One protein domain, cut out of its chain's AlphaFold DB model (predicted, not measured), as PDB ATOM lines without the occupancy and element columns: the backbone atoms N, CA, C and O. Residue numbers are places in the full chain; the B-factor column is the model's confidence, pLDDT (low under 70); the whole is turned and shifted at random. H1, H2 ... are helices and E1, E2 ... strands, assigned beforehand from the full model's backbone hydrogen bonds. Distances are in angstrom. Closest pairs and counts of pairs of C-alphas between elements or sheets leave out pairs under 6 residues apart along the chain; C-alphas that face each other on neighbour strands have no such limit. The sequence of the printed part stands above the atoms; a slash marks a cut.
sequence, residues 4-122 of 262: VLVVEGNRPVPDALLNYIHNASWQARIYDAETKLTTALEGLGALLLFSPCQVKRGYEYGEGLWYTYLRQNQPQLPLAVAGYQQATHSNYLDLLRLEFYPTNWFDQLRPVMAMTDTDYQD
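What this domain is: This is residues 4 to 122 of the 262 residues of an uncharacterized protein of Bacteroidetes bacterium (UniProt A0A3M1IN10). A strongly twisted sheet of five short parallel strands runs through the middle of this domain and curves round, with H1 in the hollow between its edge strands E2 and E7 and H3 packed over E6 on the outside of the curve. Beyond the end of E3 a small hairpin, E4 and E5, makes the part farthest from the middle. The printed part has 119 residues, with the order E1 H1 E2 H2 E3 E4 E5 H3 E6 E7 H4; the large sheet runs E2 E1 E3 E6 E7, and E4 and E5 are antiparallel. The class is mixed, helices and strands, with under half of the residues in named elements. It is compact and rounded, with a radius of gyration of the C-alphas of 13.3 A and spans of 34 by 33 by 30 A.

Where its parts are: Find C-alpha 4 at (28.050, 30.411, 149.451), where E1, residues 4 to 7, begins. H1 is residues 15 to 23, 12.0 A long; E2 is 27 to 30 and H2 37 to 41. E3, residues 46 to 50, covers 12.9 A, and E4, 53 to 55, and E5, 58 to 60, follow. H3 starts at C-alpha 63, (21.294, 43.227, 156.412), and runs 15.3 A to residue 73. Then come E6, 79 to 83, 13.5 A long, E7, 92 to 94, and H4, 105 to 108, ending at (15.872, 29.769, 143.783).

How they stand to each other: In the large sheet, look for N 6 and O 29 at 2.8 A between E1 and E2, N 48 and O 5 at 2.8 A between E3 and E1, N 80 and O 47 at 2.8 A between E6 and E3, and N 93 and O 81 at 2.8 A between E7 and E6. E1, H1, E2 form a strand-helix-strand unit, two parallel neighbour strands with a helix between, its crossover right-handed. E2, H2, E3 form a split one, with E1 between the strands, also right-handed. H1 is on the sheet at a height of 6.5 A, over none of its strands; the C-alphas of Ile 21 and Ala 28 are its closest to E2, 6.5 A. H3 is on the sheet at 9.9 A, over E6 and along the strands, 11 degrees from E6 on the local plane; its closest C-alphas to E6 are Tyr 67 and Leu 79, 7.1 A. H2 and H4 only graze the sheet, with residues 40 to 41 and 105 to 107. E3 runs on into E4 at 46 degrees, and in the hairpin of E4 and E5 you find N 55 and O 58 at 2.9 A. Each O i to N i+4 pair of H1, H2 and H3 is within hydrogen-bond range; H4 is too short for one.

The domain as a whole: The C-alphas farthest apart, Arg 57 and Asn 104, are 36.1 A from each other. The printed part has no cut, and no link between named elements is long. Residues 109 to 122 hold no named element. The mean pLDDT of the printed part is 90.8, with residue 86 under 70.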
ATOM      1  N   VAL A   4      28.669  29.380 148.616       97.06
ATOM      2  CA  VAL A   4      28.050  30.411 149.451       97.06
ATOM      3  C   VAL A   4      29.088  30.941 150.434       97.06
ATOM      4  O   VAL A   4      29.728  30.172 151.154       97.06
ATOM      5  N   LEU A   5      29.274  32.260 150.458       96.88
ATOM      6  CA  LEU A   5      30.058  32.913 151.505       96.88
ATOM      7  C   LEU A   5      29.154  33.185 152.704       96.88
ATOM      8  O   LEU A   5      28.117  33.821 152.551       96.88
ATOM      9  N   VAL A   6      29.548  32.724 153.885       96.12
ATOM     10  CA  VAL A   6      28.787  32.873 155.125       96.12
ATOM     11  C   VAL A   6      29.446  33.923 156.011       96.12
ATOM     12  O   VAL A   6      30.604  33.775 156.394       96.12
ATOM     13  N   VAL A   7      28.705  34.970 156.368       94.19
ATOM     14  CA  VAL A   7      29.132  35.993 157.334       94.19
ATOM     15  C   VAL A   7      28.575  35.621 158.706       94.19
ATOM     16  O   VAL A   7      27.371  35.717 158.935       94.19
ATOM     17  N   GLU A   8      29.446  35.191 159.621       89.00
ATOM     18  CA  GLU A   8      29.051  34.552 160.889       89.00
ATOM     19  C   GLU A   8      28.463  35.512 161.936       89.00
ATOM     20  O   GLU A   8      27.850  35.088 162.913       89.00
ATOM     21  N   GLY A   9      28.648  36.823 161.770       83.50
ATOM     22  CA  GLY A   9      28.079  37.805 162.692       83.50
ATOM     23  C   GLY A   9      28.596  37.678 164.133       83.50
ATOM     24  O   GLY A   9      27.823  37.879 165.067       83.50
ATOM     25  N   ASN A  10      29.880  37.342 164.327       86.06
ATOM     26  CA  ASN A  10      30.538  37.114 165.630       86.06
ATOM     27  C   ASN A  10      29.917  36.003 166.491       86.06
ATOM     28  O   ASN A  10      29.993  36.045 167.720       86.06
ATOM     29  N   ARG A  11      29.293  35.011 165.863       87.62
ATOM     30  CA  ARG A  11      28.803  33.812 166.539       87.62
ATOM     31  C   ARG A  11      29.032  32.600 165.640       87.62
ATOM     32  O   ARG A  11      28.909  32.744 164.430       87.62
ATOM     33  N   PRO A  12      29.353  31.423 166.196       89.31
ATOM     34  CA  PRO A  12      29.643  30.252 165.379       89.31
ATOM     35  C   PRO A  12      28.431  29.888 164.522       89.31
ATOM     36  O   PRO A  12      27.299  29.854 165.019       89.31
ATOM     37  N   VAL A  13      28.672  29.615 163.242       92.31
ATOM     38  CA  VAL A  13      27.628  29.131 162.336       92.31
ATOM     39  C   VAL A  13      27.139  27.756 162.814       92.31
ATOM     40  O   VAL A  13      27.962  26.882 163.074       92.31
ATOM     41  N   PRO A  14      25.819  27.522 162.939       94.25
ATOM     42  CA  PRO A  14      25.304  26.246 163.421       94.25
ATOM     43  C   PRO A  14      25.582  25.113 162.431       94.25
ATOM     44  O   PRO A  14      25.353  25.275 161.230       94.25
ATOM     45  N   ASP A  15      25.935  23.930 162.936       95.19
ATOM     46  CA  ASP A  15      26.162  22.734 162.109       95.19
ATOM     47  C   ASP A  15      24.960  22.402 161.217       95.19
ATOM     48  O   ASP A  15      25.122  21.967 160.081       95.19
ATOM     49  N   ALA A  16      23.739  22.655 161.699       94.88
ATOM     50  CA  ALA A  16      22.518  22.455 160.922       94.88
ATOM     51  C   ALA A  16      22.507  23.277 159.619       94.88
ATOM     52  O   ALA A  16      22.101  22.764 158.577       94.88
ATOM     53  N   LEU A  17      23.008  24.517 159.656       95.69
ATOM     54  CA  LEU A  17      23.125  25.368 158.473       95.69
ATOM     55  C   LEU A  17      24.209  24.841 157.521       95.69
ATOM     56  O   LEU A  17      23.972  24.744 156.320       95.69
ATOM     57  N   LEU A  18      25.370  24.440 158.048       96.38
ATOM     58  CA  LEU A  18      26.452  23.870 157.234       96.38
ATOM     59  C   LEU A  18      26.026  22.562 156.551       96.38
ATOM     60  O   LEU A  18      26.252  22.381 155.354       96.38
ATOM     61  N   ASN A  19      25.340  21.686 157.286       95.81
ATOM     62  CA  ASN A  19      24.788  20.439 156.765       95.81
ATOM     63  C   ASN A  19      23.729  20.698 155.692       95.81
ATOM     64  O   ASN A  19      23.713  20.016 154.670       95.81
ATOM     65  N   TYR A  20      22.866  21.698 155.890       96.50
ATOM     66  CA  TYR A  20      21.878  22.087 154.889       96.50
ATOM     67  C   TYR A  20      22.543  22.579 153.591       96.50
ATOM     68  O   TYR A  20      22.177  22.116 152.511       96.50
ATOM     69  N   ILE A  21      23.571  23.433 153.686       96.69
ATOM     70  CA  ILE A  21      24.358  23.899 152.529       96.69
ATOM     71  C   ILE A  21      24.987  22.715 151.782       96.69
ATOM     72  O   ILE A  21      24.882  22.620 150.559       96.69
ATOM     73  N   HIS A  22      25.599  21.783 152.514       95.62
ATOM     74  CA  HIS A  22      26.205  20.592 151.924       95.62
ATOM     75  C   HIS A  22      25.165  19.697 151.229       95.62
ATOM     76  O   HIS A  22      25.374  19.260 150.098       95.62
ATOM     77  N   ASN A  23      24.010  19.467 151.862       95.06
ATOM     78  CA  ASN A  23      22.917  18.670 151.294       95.06
ATOM     79  C   ASN A  23      22.280  19.328 150.060       95.06
ATOM     80  O   ASN A  23      21.768  18.630 149.187       95.06
ATOM     81  N   ALA A  24      22.356  20.656 149.956       95.25
ATOM     82  CA  ALA A  24      21.991  21.399 148.756       95.25
ATOM     83  C   ALA A  24      23.020  21.260 147.614       95.25
ATOM     84  O   ALA A  24      22.800  21.795 146.535       95.25
ATOM     85  N   SER A  25      24.126  20.526 147.805       95.81
ATOM     86  CA  SER A  25      25.257  20.424 146.862       95.81
ATOM     87  C   SER A  25      26.017  21.744 146.653       95.81
ATOM     88  O   SER A  25      26.597  21.986 145.589       95.81
ATOM     89  N   TRP A  26      26.033  22.599 147.678       96.75
ATOM     90  CA  TRP A  26      26.796  23.846 147.719       96.75
ATOM     91  C   TRP A  26      27.991  23.726 148.673       96.75
ATOM     92  O   TRP A  26      28.003  22.926 149.607       96.75
ATOM     93  N   GLN A  27      29.015  24.546 148.444       96.25
ATOM     94  CA  GLN A  27      30.159  24.694 149.345       96.25
ATOM     95  C   GLN A  27      29.966  25.909 150.253       96.25
ATOM     96  O   GLN A  27      29.719  27.008 149.761       96.25
ATOM     97  N   ALA A  28      30.125  25.729 151.564       95.75
ATOM     98  CA  ALA A  28      30.184  26.839 152.509       95.75
ATOM     99  C   ALA A  28      31.625  27.351 152.631       95.75
ATOM    100  O   ALA A  28      32.535  26.583 152.947       95.75
ATOM    101  N   ARG A  29      31.826  28.655 152.428       95.06
ATOM    102  CA  ARG A  29      33.052  29.360 152.811       95.06
ATOM    103  C   ARG A  29      32.713  30.346 153.915       95.06
ATOM    104  O   ARG A  29      31.863  31.205 153.716       95.06
ATOM    105  N   ILE A  30      33.381  30.249 155.055       93.31
ATOM    106  CA  ILE A  30      33.229  31.227 156.131       93.31
ATOM    107  C   ILE A  30      34.004  32.498 155.769       93.31
ATOM    108  O   ILE A  30      35.139  32.417 155.299       93.31
ATOM    109  N   TYR A  31      33.376  33.663 155.931       90.94
ATOM    110  CA  TYR A  31      34.031  34.943 155.704       90.94
ATOM    111  C   TYR A  31      35.022  35.235 156.825       90.94
ATOM    112  O   TYR A  31      34.646  35.353 157.990       90.94
ATOM    113  N   ASP A  32      36.277  35.398 156.432       82.31
ATOM    114  CA  ASP A  32      37.353  35.854 157.292       82.31
ATOM    115  C   ASP A  32      37.590  37.348 157.053       82.31
ATOM    116  O   ASP A  32      37.821  37.778 155.921       82.31
ATOM    117  N   ALA A  33      37.562  38.132 158.129       73.56
ATOM    118  CA  ALA A  33      37.773  39.571 158.091       73.56
ATOM    119  C   ALA A  33      39.207  39.984 157.696       73.56
ATOM    120  O   ALA A  33      39.460  41.172 157.480       73.56
ATOM    121  N   GLU A  34      40.152  39.042 157.613       76.56
ATOM    122  CA  GLU A  34      41.478  39.271 157.024       76.56
ATOM    123  C   GLU A  34      41.477  39.198 155.489       76.56
ATOM    124  O   GLU A  34      42.360  39.764 154.838       76.56
ATOM    125  N   THR A  35      40.475  38.550 154.890       80.94
ATOM    126  CA  THR A  35      40.347  38.446 153.436       80.94
ATOM    127  C   THR A  35      39.642  39.675 152.879       80.94
ATOM    128  O   THR A  35      38.524  39.978 153.280       80.94
ATOM    129  N   LYS A  36      40.254  40.327 151.877       84.81
ATOM    130  CA  LYS A  36      39.621  41.440 151.155       84.81
ATOM    131  C   LYS A  36      38.246  41.043 150.629       84.81
ATOM    132  O   LYS A  36      38.141  40.098 149.845       84.81
ATOM    133  N   LEU A  37      37.219  41.814 150.960       87.88
ATOM    134  CA  LEU A  37      35.828  41.525 150.649       87.88
ATOM    135  C   LEU A  37      35.606  41.381 149.147       87.88
ATOM    136  O   LEU A  37      34.904  40.476 148.716       87.88
ATOM    137  N   THR A  38      36.247  42.221 148.333       85.75
ATOM    138  CA  THR A  38      36.149  42.124 146.871       85.75
ATOM    139  C   THR A  38      36.585  40.747 146.377       85.75
ATOM    140  O   THR A  38      35.851  40.105 145.637       85.75
ATOM    141  N   THR A  39      37.720  40.254 146.873       87.44
ATOM    142  CA  THR A  39      38.246  38.921 146.555       87.44
ATOM    143  C   THR A  39      37.384  37.820 147.173       87.44
ATOM    144  O   THR A  39      37.143  36.788 146.552       87.44
ATOM    145  N   ALA A  40      36.859  38.043 148.379       88.19
ATOM    146  CA  ALA A  40      35.944  37.116 149.028       88.19
ATOM    147  C   ALA A  40      34.600  36.995 148.296       88.19
ATOM    148  O   ALA A  40      33.909  36.002 148.492       88.19
ATOM    149  N   LEU A  41      34.211  37.951 147.455       91.19
ATOM    150  CA  LEU A  41      32.958  37.889 146.704       91.19
ATOM    151  C   LEU A  41      33.118  37.359 145.271       91.19
ATOM    152  O   LEU A  41      32.127  37.011 144.632       91.19
ATOM    153  N   GLU A  42      34.344  37.268 144.756       89.19
ATOM    154  CA  GLU A  42      34.607  36.769 143.405       89.19
ATOM    155  C   GLU A  42      34.175  35.301 143.241       89.19
ATOM    156  O   GLU A  42      34.532  34.428 144.035       89.19
ATOM    157  N   GLY A  43      33.404  35.030 142.183       89.19
ATOM    158  CA  GLY A  43      32.988  33.676 141.801       89.19
ATOM    159  C   GLY A  43      31.974  33.009 142.738       89.19
ATOM    160  O   GLY A  43      31.759  31.801 142.630       89.19
ATOM    161  N   LEU A  44      31.356  33.758 143.657       95.25
ATOM    162  CA  LEU A  44      30.327  33.230 144.551       95.25
ATOM    163  C   LEU A  44      28.981  33.030 143.850       95.25
ATOM    164  O   LEU A  44      28.586  33.815 142.991       95.25
ATOM    165  N   GLY A  45      28.241  32.014 144.299       95.94
ATOM    166  CA  GLY A  45      26.840  31.819 143.931       95.94
ATOM    167  C   GLY A  45      25.870  32.597 144.823       95.94
ATOM    168  O   GLY A  45      24.794  32.956 144.363       95.94
ATOM    169  N   ALA A  46      26.235  32.862 146.084       97.19
ATOM    170  CA  ALA A  46      25.430  33.639 147.031       97.19
ATOM    171  C   ALA A  46      26.274  34.177 148.203       97.19
ATOM    172  O   ALA A  46      27.303  33.596 148.561       97.19
ATOM    173  N   LEU A  47      25.793  35.249 148.835       97.44
ATOM    174  CA  LEU A  47      26.217  35.692 150.164       97.44
ATOM    175  C   LEU A  47      25.128  35.333 151.177       97.44
ATOM    176  O   LEU A  47      23.969  35.674 150.963       97.44
ATOM    177  N   LEU A  48      25.485  34.697 152.288       96.94
ATOM    178  CA  LEU A  48      24.572  34.362 153.375       96.94
ATOM    179  C   LEU A  48      24.998  35.068 154.663       96.94
ATOM    180  O   LEU A  48      26.113  34.888 155.149       96.94
ATOM    181  N   LEU A  49      24.093  35.854 155.237       95.31
ATOM    182  CA  LEU A  49      24.291  36.494 156.534       95.31
ATOM    183  C   LEU A  49      23.696  35.624 157.633       95.31
ATOM    184  O   LEU A  49      22.502  35.316 157.600       95.31
ATOM    185  N   PHE A  50      24.495  35.271 158.636       94.25
ATOM    186  CA  PHE A  50      23.960  34.670 159.848       94.25
ATOM    187  C   PHE A  50      23.482  35.778 160.794       94.25
ATOM    188  O   PHE A  50      24.276  36.491 161.406       94.25
ATOM    189  N   SER A  51      22.163  35.938 160.890       91.75
ATOM    190  CA  SER A  51      21.509  37.078 161.535       91.75
ATOM    191  C   SER A  51      20.628  36.645 162.724       91.75
ATOM    192  O   SER A  51      20.046  35.551 162.710       91.75
ATOM    193  N   PRO A  52      20.517  37.450 163.797       92.06
ATOM    194  CA  PRO A  52      21.270  38.681 164.044       92.06
ATOM    195  C   PRO A  52      22.742  38.423 164.382       92.06
ATOM    196  O   PRO A  52      23.101  37.365 164.902       92.06
ATOM    197  N   CYS A  53      23.579  39.433 164.150       90.75
ATOM    198  CA  CYS A  53      24.978  39.437 164.568       90.75
ATOM    199  C   CYS A  53      25.079  39.736 166.068       90.75
ATOM    200  O   CYS A  53      24.372  40.606 166.583       90.75
ATOM    201  N   GLN A  54      25.987  39.070 166.775       90.44
ATOM    202  CA  GLN A  54      26.308  39.400 168.157       90.44
ATOM    203  C   GLN A  54      27.269  40.592 168.198       90.44
ATOM    204  O   GLN A  54      28.368  40.561 167.639       90.44
ATOM    205  N   VAL A  55      26.880  41.652 168.905       86.69
ATOM    206  CA  VAL A  55      27.772  42.778 169.172       86.69
ATOM    207  C   VAL A  55      27.739  43.164 170.642       86.69
ATOM    208  O   VAL A  55      26.697  43.521 171.193       86.69
ATOM    209  N   LYS A  56      28.918  43.187 171.276       83.69
ATOM    210  CA  LYS A  56      29.069  43.476 172.708       83.69
ATOM    211  C   LYS A  56      28.137  42.565 173.524       83.69
ATOM    212  O   LYS A  56      28.355  41.363 173.582       83.69
ATOM    213  N   ARG A  57      27.108  43.138 174.157       81.25
ATOM    214  CA  ARG A  57      26.116  42.431 174.986       81.25
ATOM    215  C   ARG A  57      24.744  42.302 174.311       81.25
ATOM    216  O   ARG A  57      23.785  41.944 174.983       81.25
ATOM    217  N   GLY A  58      24.632  42.644 173.029       88.69
ATOM    218  CA  GLY A  58      23.369  42.680 172.297       88.69
ATOM    219  C   GLY A  58      23.449  42.026 170.922       88.69
ATOM    220  O   GLY A  58      24.477  41.473 170.528       88.69
ATOM    221  N   TYR A  59      22.334  42.116 170.207       91.12
ATOM    222  CA  TYR A  59      22.158  41.593 168.860       91.12
ATOM    223  C   TYR A  59      21.803  42.731 167.910       91.12
ATOM    224  O   TYR A  59      21.015  43.611 168.257       91.12
ATOM    225  N   GLU A  60      22.403  42.713 166.726       92.00
ATOM    226  CA  GLU A  60      22.243  43.749 165.713       92.00
ATOM    227  C   GLU A  60      21.969  43.147 164.340       92.00
ATOM    228  O   GLU A  60      22.463  42.070 164.003       92.00
ATOM    229  N   TYR A  61      21.234  43.898 163.527       91.75
ATOM    230  CA  TYR A  61      20.896  43.539 162.159       91.75
ATOM    231  C   TYR A  61      21.616  44.494 161.209       91.75
ATOM    232  O   TYR A  61      21.431  45.713 161.273       91.75
ATOM    233  N   GLY A  62      22.479  43.930 160.364       90.38
ATOM    234  CA  GLY A  62      23.280  44.654 159.371       90.38
ATOM    235  C   GLY A  62      22.864  44.388 157.929       90.38
ATOM    236  O   GLY A  62      23.587  44.768 157.010       90.38
ATOM    237  N   GLU A  63      21.733  43.716 157.721       92.00
ATOM    238  CA  GLU A  63      21.294  43.227 156.412       92.00
ATOM    239  C   GLU A  63      21.095  44.382 155.424       92.00
ATOM    240  O   GLU A  63      21.558  44.310 154.288       92.00
ATOM    241  N   GLY A  64      20.519  45.500 155.882       91.00
ATOM    242  CA  GLY A  64      20.347  46.695 155.056       91.00
ATOM    243  C   GLY A  64      21.665  47.296 154.546       91.00
ATOM    244  O   GLY A  64      21.727  47.752 153.406       91.00
ATOM    245  N   LEU A  65      22.747  47.248 155.335       92.38
ATOM    246  CA  LEU A  65      24.069  47.730 154.903       92.38
ATOM    247  C   LEU A  65      24.668  46.824 153.816       92.38
ATOM    248  O   LEU A  65      25.229  47.323 152.838       92.38
ATOM    249  N   TRP A  66      24.514  45.507 153.963       93.81
ATOM    250  CA  TRP A  66      24.915  44.525 152.953       93.81
ATOM    251  C   TRP A  66      24.101  44.646 151.669       93.81
ATOM    252  O   TRP A  66      24.679  44.640 150.583       93.81
ATOM    253  N   TYR A  67      22.785  44.831 151.780       93.00
ATOM    254  CA  TYR A  67      21.911  45.085 150.641       93.00
ATOM    255  C   TYR A  67      22.366  46.317 149.849       93.00
ATOM    256  O   TYR A  67      22.564  46.226 148.637       93.00
ATOM    257  N   THR A  68      22.602  47.451 150.522       91.31
ATOM    258  CA  THR A  68      23.095  48.678 149.873       91.31
ATOM    259  C   THR A  68      24.426  48.444 149.161       91.31
ATOM    260  O   THR A  68      24.578  48.843 148.004       91.31
ATOM    261  N   TYR A  69      25.373  47.764 149.812       93.19
ATOM    262  CA  TYR A  69      26.669  47.456 149.212       93.19
ATOM    263  C   TYR A  69      26.536  46.570 147.967       93.19
ATOM    264  O   TYR A  69      27.059  46.916 146.904       93.19
ATOM    265  N   LEU A  70      25.818  45.447 148.067       94.31
ATOM    266  CA  LEU A  70      25.670  44.504 146.961       94.31
ATOM    267  C   LEU A  70      24.891  45.112 145.798       94.31
ATOM    268  O   LEU A  70      25.270  44.915 144.649       94.31
ATOM    269  N   ARG A  71      23.865  45.924 146.063       92.81
ATOM    270  CA  ARG A  71      23.087  46.582 145.006       92.81
ATOM    271  C   ARG A  71      23.946  47.489 144.119       92.81
ATOM    272  O   ARG A  71      23.662  47.611 142.931       92.81
ATOM    273  N   GLN A  72      24.981  48.105 144.686       91.69
ATOM    274  CA  GLN A  72      25.915  48.967 143.957       91.69
ATOM    275  C   GLN A  72      27.038  48.182 143.271       91.69
ATOM    276  O   GLN A  72      27.416  48.518 142.153       91.69
ATOM    277  N   ASN A  73      27.590  47.169 143.946       92.12
ATOM    278  CA  ASN A  73      28.850  46.538 143.537       92.12
ATOM    279  C   ASN A  73      28.655  45.180 142.849       92.12
ATOM    280  O   ASN A  73      29.419  44.836 141.953       92.12
ATOM    281  N   GLN A  74      27.648  44.405 143.257       94.81
ATOM    282  CA  GLN A  74      27.355  43.062 142.745       94.81
ATOM    283  C   GLN A  74      25.835  42.800 142.691       94.81
ATOM    284  O   GLN A  74      25.326  41.925 143.392       94.81
ATOM    285  N   PRO A  75      25.076  43.535 141.854       95.06
ATOM    286  CA  PRO A  75      23.607  43.492 141.843       95.06
ATOM    287  C   PRO A  75      23.011  42.110 141.524       95.06
ATOM    288  O   PRO A  75      21.865  41.838 141.883       95.06
ATOM    289  N   GLN A  76      23.782  41.256 140.846       96.00
ATOM    290  CA  GLN A  76      23.397  39.891 140.484       96.00
ATOM    291  C   GLN A  76      23.666  38.871 141.595       96.00
ATOM    292  O   GLN A  76      23.101  37.784 141.547       96.00
ATOM    293  N   LEU A  77      24.511  39.190 142.583       96.81
ATOM    294  CA  LEU A  77      24.791  38.264 143.675       96.81
ATOM    295  C   LEU A  77      23.552  38.187 144.582       96.81
ATOM    296  O   LEU A  77      23.080  39.228 145.052       96.81
ATOM    297  N   PRO A  78      22.998  36.994 144.844       96.56
ATOM    298  CA  PRO A  78      21.937  36.838 145.822       96.56
ATOM    299  C   PRO A  78      22.431  37.110 147.244       96.56
ATOM    300  O   PRO A  78      23.492  36.633 147.653       96.56
ATOM    301  N   LEU A  79      21.619  37.846 148.003       96.38
ATOM    302  CA  LEU A  79      21.781  38.041 149.440       96.38
ATOM    303  C   LEU A  79      20.758  37.168 150.162       96.38
ATOM    304  O   LEU A  79      19.554  37.370 150.010       96.38
ATOM    305  N   ALA A  80      21.246  36.192 150.913       96.00
ATOM    306  CA  ALA A  80      20.471  35.327 151.782       96.00
ATOM    307  C   ALA A  80      20.681  35.712 153.247       96.00
ATOM    308  O   ALA A  80      21.741  36.208 153.637       96.00
ATOM    309  N   VAL A  81      19.674  35.445 154.070       95.19
ATOM    310  CA  VAL A  81      19.736  35.649 155.518       95.19
ATOM    311  C   VAL A  81      19.290  34.367 156.189       95.19
ATOM    312  O   VAL A  81      18.233  33.841 155.859       95.19
ATOM    313  N   ALA A  82      20.081  33.868 157.130       95.06
ATOM    314  CA  ALA A  82      19.710  32.736 157.963       95.06
ATOM    315  C   ALA A  82      19.610  33.169 159.422       95.06
ATOM    316  O   ALA A  82      20.502  33.845 159.939       95.06
ATOM    317  N   GLY A  83      18.550  32.756 160.108       93.56
ATOM    318  CA  GLY A  83      18.355  33.088 161.513       93.56
ATOM    319  C   GLY A  83      17.258  32.263 162.171       93.56
ATOM    320  O   GLY A  83      16.788  31.277 161.618       93.56
ATOM    321  N   TYR A  84      16.875  32.665 163.379       90.00
ATOM    322  CA  TYR A  84      15.873  31.969 164.200       90.00
ATOM    323  C   TYR A  84      14.543  32.729 164.300       90.00
ATOM    324  O   TYR A  84      13.716  32.424 165.156       90.00
ATOM    325  N   GLN A  85      14.367  33.789 163.510       79.50
ATOM    326  CA  GLN A  85      13.186  34.648 163.566       79.50
ATOM    327  C   GLN A  85      12.383  34.513 162.284       79.50
ATOM    328  O   GLN A  85      12.939  34.442 161.204       79.50
ATOM    329  N   GLN A  86      11.061  34.544 162.371       67.75
ATOM    330  CA  GLN A  86      10.248  34.471 161.167       67.75
ATOM    331  C   GLN A  86      10.363  35.787 160.375       67.75
ATOM    332  O   GLN A  86       9.821  36.809 160.792       67.75
ATOM    333  N   ALA A  87      11.070  35.765 159.243       76.44
ATOM    334  CA  ALA A  87      11.031  36.829 158.242       76.44
ATOM    335  C   ALA A  87      10.233  36.366 157.016       76.44
ATOM    336  O   ALA A  87      10.078  35.172 156.766       76.44
ATOM    337  N   THR A  88       9.687  37.319 156.261       72.75
ATOM    338  CA  THR A  88       8.721  37.036 155.186       72.75
ATOM    339  C   THR A  88       9.318  37.059 153.776       72.75
ATOM    340  O   THR A  88       8.585  36.830 152.818       72.75
ATOM    341  N   HIS A  89      10.614  37.344 153.613       84.31
ATOM    342  CA  HIS A  89      11.234  37.467 152.289       84.31
ATOM    343  C   HIS A  89      11.754  36.123 151.748       84.31
ATOM    344  O   HIS A  89      12.173  35.248 152.501       84.31
ATOM    345  N   SER A  90      11.768  35.959 150.419       86.31
ATOM    346  CA  SER A  90      12.088  34.677 149.758       86.31
ATOM    347  C   SER A  90      13.518  34.180 149.986       86.31
ATOM    348  O   SER A  90      13.781  32.986 149.883       86.31
ATOM    349  N   ASN A  91      14.440  35.096 150.285       94.62
ATOM    350  CA  ASN A  91      15.845  34.786 150.554       94.62
ATOM    351  C   ASN A  91      16.135  34.581 152.057       94.62
ATOM    352  O   ASN A  91      17.294  34.625 152.474       94.62
ATOM    353  N   TYR A  92      15.094  34.398 152.875       94.19
ATOM    354  CA  TYR A  92      15.230  34.066 154.287       94.19
ATOM    355  C   TYR A  92      15.211  32.554 154.509       94.19
ATOM    356  O   TYR A  92      14.318  31.858 154.017       94.19
ATOM    357  N   LEU A  93      16.155  32.069 155.309       94.44
ATOM    358  CA  LEU A  93      16.261  30.688 155.755       94.44
ATOM    359  C   LEU A  93      16.020  30.614 157.269       94.44
ATOM    360  O   LEU A  93      16.880  30.992 158.069       94.44
ATOM    361  N   ASP A  94      14.848  30.120 157.665       94.25
ATOM    362  CA  ASP A  94      14.519  29.874 159.070       94.25
ATOM    363  C   ASP A  94      15.193  28.585 159.552       94.25
ATOM    364  O   ASP A  94      14.847  27.473 159.146       94.25
ATOM    365  N   LEU A  95      16.164  28.741 160.450       94.12
ATOM    366  CA  LEU A  95      16.965  27.645 160.983       94.12
ATOM    367  C   LEU A  95      16.173  26.690 161.882       94.12
ATOM    368  O   LEU A  95      16.631  25.574 162.115       94.12
ATOM    369  N   LEU A  96      15.003  27.099 162.382       93.69
ATOM    370  CA  LEU A  96      14.106  26.226 163.150       93.69
ATOM    371  C   LEU A  96      13.183  25.392 162.254       93.69
ATOM    372  O   LEU A  96      12.357  24.643 162.771       93.69
ATOM    373  N   ARG A  97      13.271  25.578 160.932       93.00
ATOM    374  CA  ARG A  97      12.342  25.037 159.935       93.00
ATOM    375  C   ARG A  97      13.056  24.521 158.685       93.00
ATOM    376  O   ARG A  97      12.442  24.449 157.621       93.00
ATOM    377  N   LEU A  98      14.345  24.183 158.787       92.75
ATOM    378  CA  LEU A  98      15.175  23.748 157.653       92.75
ATOM    379  C   LEU A  98      14.578  22.555 156.898       92.75
ATOM    380  O   LEU A  98      14.718  22.470 155.683       92.75
ATOM    381  N   GLU A  99      13.873  21.665 157.595       91.12
ATOM    382  CA  GLU A  99      13.197  20.501 157.024       91.12
ATOM    383  C   GLU A  99      12.092  20.855 156.016       91.12
ATOM    384  O   GLU A  99      11.723  20.020 155.191       91.12
ATOM    385  N   PHE A 100      11.571  22.084 156.060       91.69
ATOM    386  CA  PHE A 100      10.548  22.568 155.132       91.69
ATOM    387  C   PHE A 100      11.138  23.233 153.885       91.69
ATOM    388  O   PHE A 100      10.398  23.518 152.941       91.69
ATOM    389  N   TYR A 101      12.448  23.488 153.859       93.19
ATOM    390  CA  TYR A 101      13.109  24.084 152.705       93.19
ATOM    391  C   TYR A 101      13.569  23.000 151.725       93.19
ATOM    392  O   TYR A 101      14.198  22.018 152.128       93.19
ATOM    393  N   PRO A 102      13.311  23.162 150.415       93.75
ATOM    394  CA  PRO A 102      13.764  22.195 149.428       93.75
ATOM    395  C   PRO A 102      15.291  22.251 149.281       93.75
ATOM    396  O   PRO A 102      15.913  23.289 149.506       93.75
ATOM    397  N   THR A 103      15.921  21.152 148.860       91.12
ATOM    398  CA  THR A 103      17.387  21.087 148.693       91.12
ATOM    399  C   THR A 103      17.915  22.017 147.601       91.12
ATOM    400  O   THR A 103      19.074  22.405 147.643       91.12
ATOM    401  N   ASN A 104      17.071  22.427 146.653       93.50
ATOM    402  CA  ASN A 104      17.413  23.389 145.605       93.50
ATOM    403  C   ASN A 104      17.069  24.845 145.974       93.50
ATOM    404  O   ASN A 104      16.993  25.692 145.088       93.50
ATOM    405  N   TRP A 105      16.819  25.163 147.251       95.56
ATOM    406  CA  TRP A 105      16.461  26.524 147.675       95.56
ATOM    407  C   TRP A 105      17.515  27.568 147.285       95.56
ATOM    408  O   TRP A 105      17.158  28.652 146.829       95.56
ATOM    409  N   PHE A 106      18.807  27.234 147.393       95.19
ATOM    410  CA  PHE A 106      19.887  28.138 146.986       95.19
ATOM    411  C   PHE A 106      19.813  28.519 145.499       95.19
ATOM    412  O   PHE A 106      20.102  29.659 145.145       95.19
ATOM    413  N   ASP A 107      19.354  27.607 144.637       93.75
ATOM    414  CA  ASP A 107      19.191  27.861 143.201       93.75
ATOM    415  C   ASP A 107      17.964  28.743 142.894       93.75
ATOM    416  O   ASP A 107      17.818  29.252 141.784       93.75
ATOM    417  N   GLN A 108      17.075  28.934 143.876       94.81
ATOM    418  CA  GLN A 108      15.872  29.769 143.783       94.81
ATOM    419  C   GLN A 108      16.075  31.172 144.372       94.81
ATOM    420  O   GLN A 108      15.152  31.993 144.339       94.81
ATOM    421  N   LEU A 109      17.261  31.463 144.918       95.69
ATOM    422  CA  LEU A 109      17.556  32.763 145.506       95.69
ATOM    423  C   LEU A 109      17.453  33.873 144.464       95.69
ATOM    424  O   LEU A 109      17.979  33.790 143.353       95.69
ATOM    425  N   ARG A 110      16.800  34.968 144.852       95.00
ATOM    426  CA  ARG A 110      16.660  36.135 143.983       95.00
ATOM    427  C   ARG A 110      17.914  37.007 144.079       95.00
ATOM    428  O   ARG A 110      18.400  37.229 145.191       95.00
ATOM    429  N   PRO A 111      18.425  37.543 142.958       95.75
ATOM    430  CA  PRO A 111      19.540  38.484 142.990       95.75
ATOM    431  C   PRO A 111      19.130  39.770 143.718       95.75
ATOM    432  O   PRO A 111      17.965  40.173 143.652       95.75
ATOM    433  N   VAL A 112      20.083  40.452 144.362       94.31
ATOM    434  CA  VAL A 112      19.821  41.684 145.135       94.31
ATOM    435  C   VAL A 112      19.077  42.746 144.323       94.31
ATOM    436  O   VAL A 112      18.190  43.414 144.850       94.31
ATOM    437  N   MET A 113      19.366  42.883 143.028       94.06
ATOM    438  CA  MET A 113      18.675  43.853 142.172       94.06
ATOM    439  C   MET A 113      17.180  43.581 141.964       94.06
ATOM    440  O   MET A 113      16.450  44.489 141.577       94.06
ATOM    441  N   ALA A 114      16.729  42.347 142.197       92.25
ATOM    442  CA  ALA A 114      15.323  41.970 142.127       92.25
ATOM    443  C   ALA A 114      14.613  42.104 143.487       92.25
ATOM    444  O   ALA A 114      13.416  41.833 143.571       92.25
ATOM    445  N   MET A 115      15.326  42.492 144.545       88.69
ATOM    446  CA  MET A 115      14.809  42.588 145.910       88.69
ATOM    447  C   MET A 115      14.565  44.032 146.344       88.69
ATOM    448  O   MET A 115      15.148  44.975 145.797       88.69
ATOM    449  N   THR A 116      13.740  44.196 147.373       83.00
ATOM    450  CA  THR A 116      13.449  45.487 148.005       83.00
ATOM    451  C   THR A 116      14.186  45.631 149.335       83.00
ATOM    452  O   THR A 116      14.537  44.650 149.978       83.00
ATOM    453  N   ASP A 117      14.467  46.862 149.749       71.00
ATOM    454  CA  ASP A 117      15.161  47.155 151.009       71.00
ATOM    455  C   ASP A 117      14.314  46.828 152.249       71.00
ATOM    456  O   ASP A 117      14.865  46.464 153.286       71.00
ATOM    457  N   THR A 118      12.985  46.878 152.129       73.25
ATOM    458  CA  THR A 118      12.029  46.470 153.173       73.25
ATOM    459  C   THR A 118      12.058  44.979 153.496       73.25
ATOM    460  O   THR A 118      11.454  44.561 154.480       73.25
ATOM    461  N   ASP A 119      12.746  44.177 152.682       73.00
ATOM    462  CA  ASP A 119      12.914  42.747 152.930       73.00
ATOM    463  C   ASP A 119      13.872  42.474 154.104       73.00
ATOM    464  O   ASP A 119      13.913  41.352 154.595       73.00
ATOM    465  N   TYR A 120      14.611  43.483 154.582       79.06
ATOM    466  CA  TYR A 120      15.734  43.311 155.500       79.06
ATOM    467  C   TYR A 120      15.584  44.088 156.810       79.06
ATOM    468  O   TYR A 120      15.187  45.255 156.834       79.06
ATOM    469  N   GLN A 121      15.974  43.456 157.917       81.88
ATOM    470  CA  GLN A 121      16.080  44.109 159.216       81.88
ATOM    471  C   GLN A 121      17.388  44.907 159.307       81.88
ATOM    472  O   GLN A 121      18.465  44.450 158.921       81.88
ATOM    473  N   ASP A 122      17.317  46.128 159.840       83.31
ATOM    474  CA  ASP A 122      18.481  47.013 159.880       83.31
ATOM    475  C   ASP A 122      18.483  47.931 161.107       83.31
ATOM    476  O   ASP A 122      17.888  49.012 161.124       83.31
TER     477      ASP A 122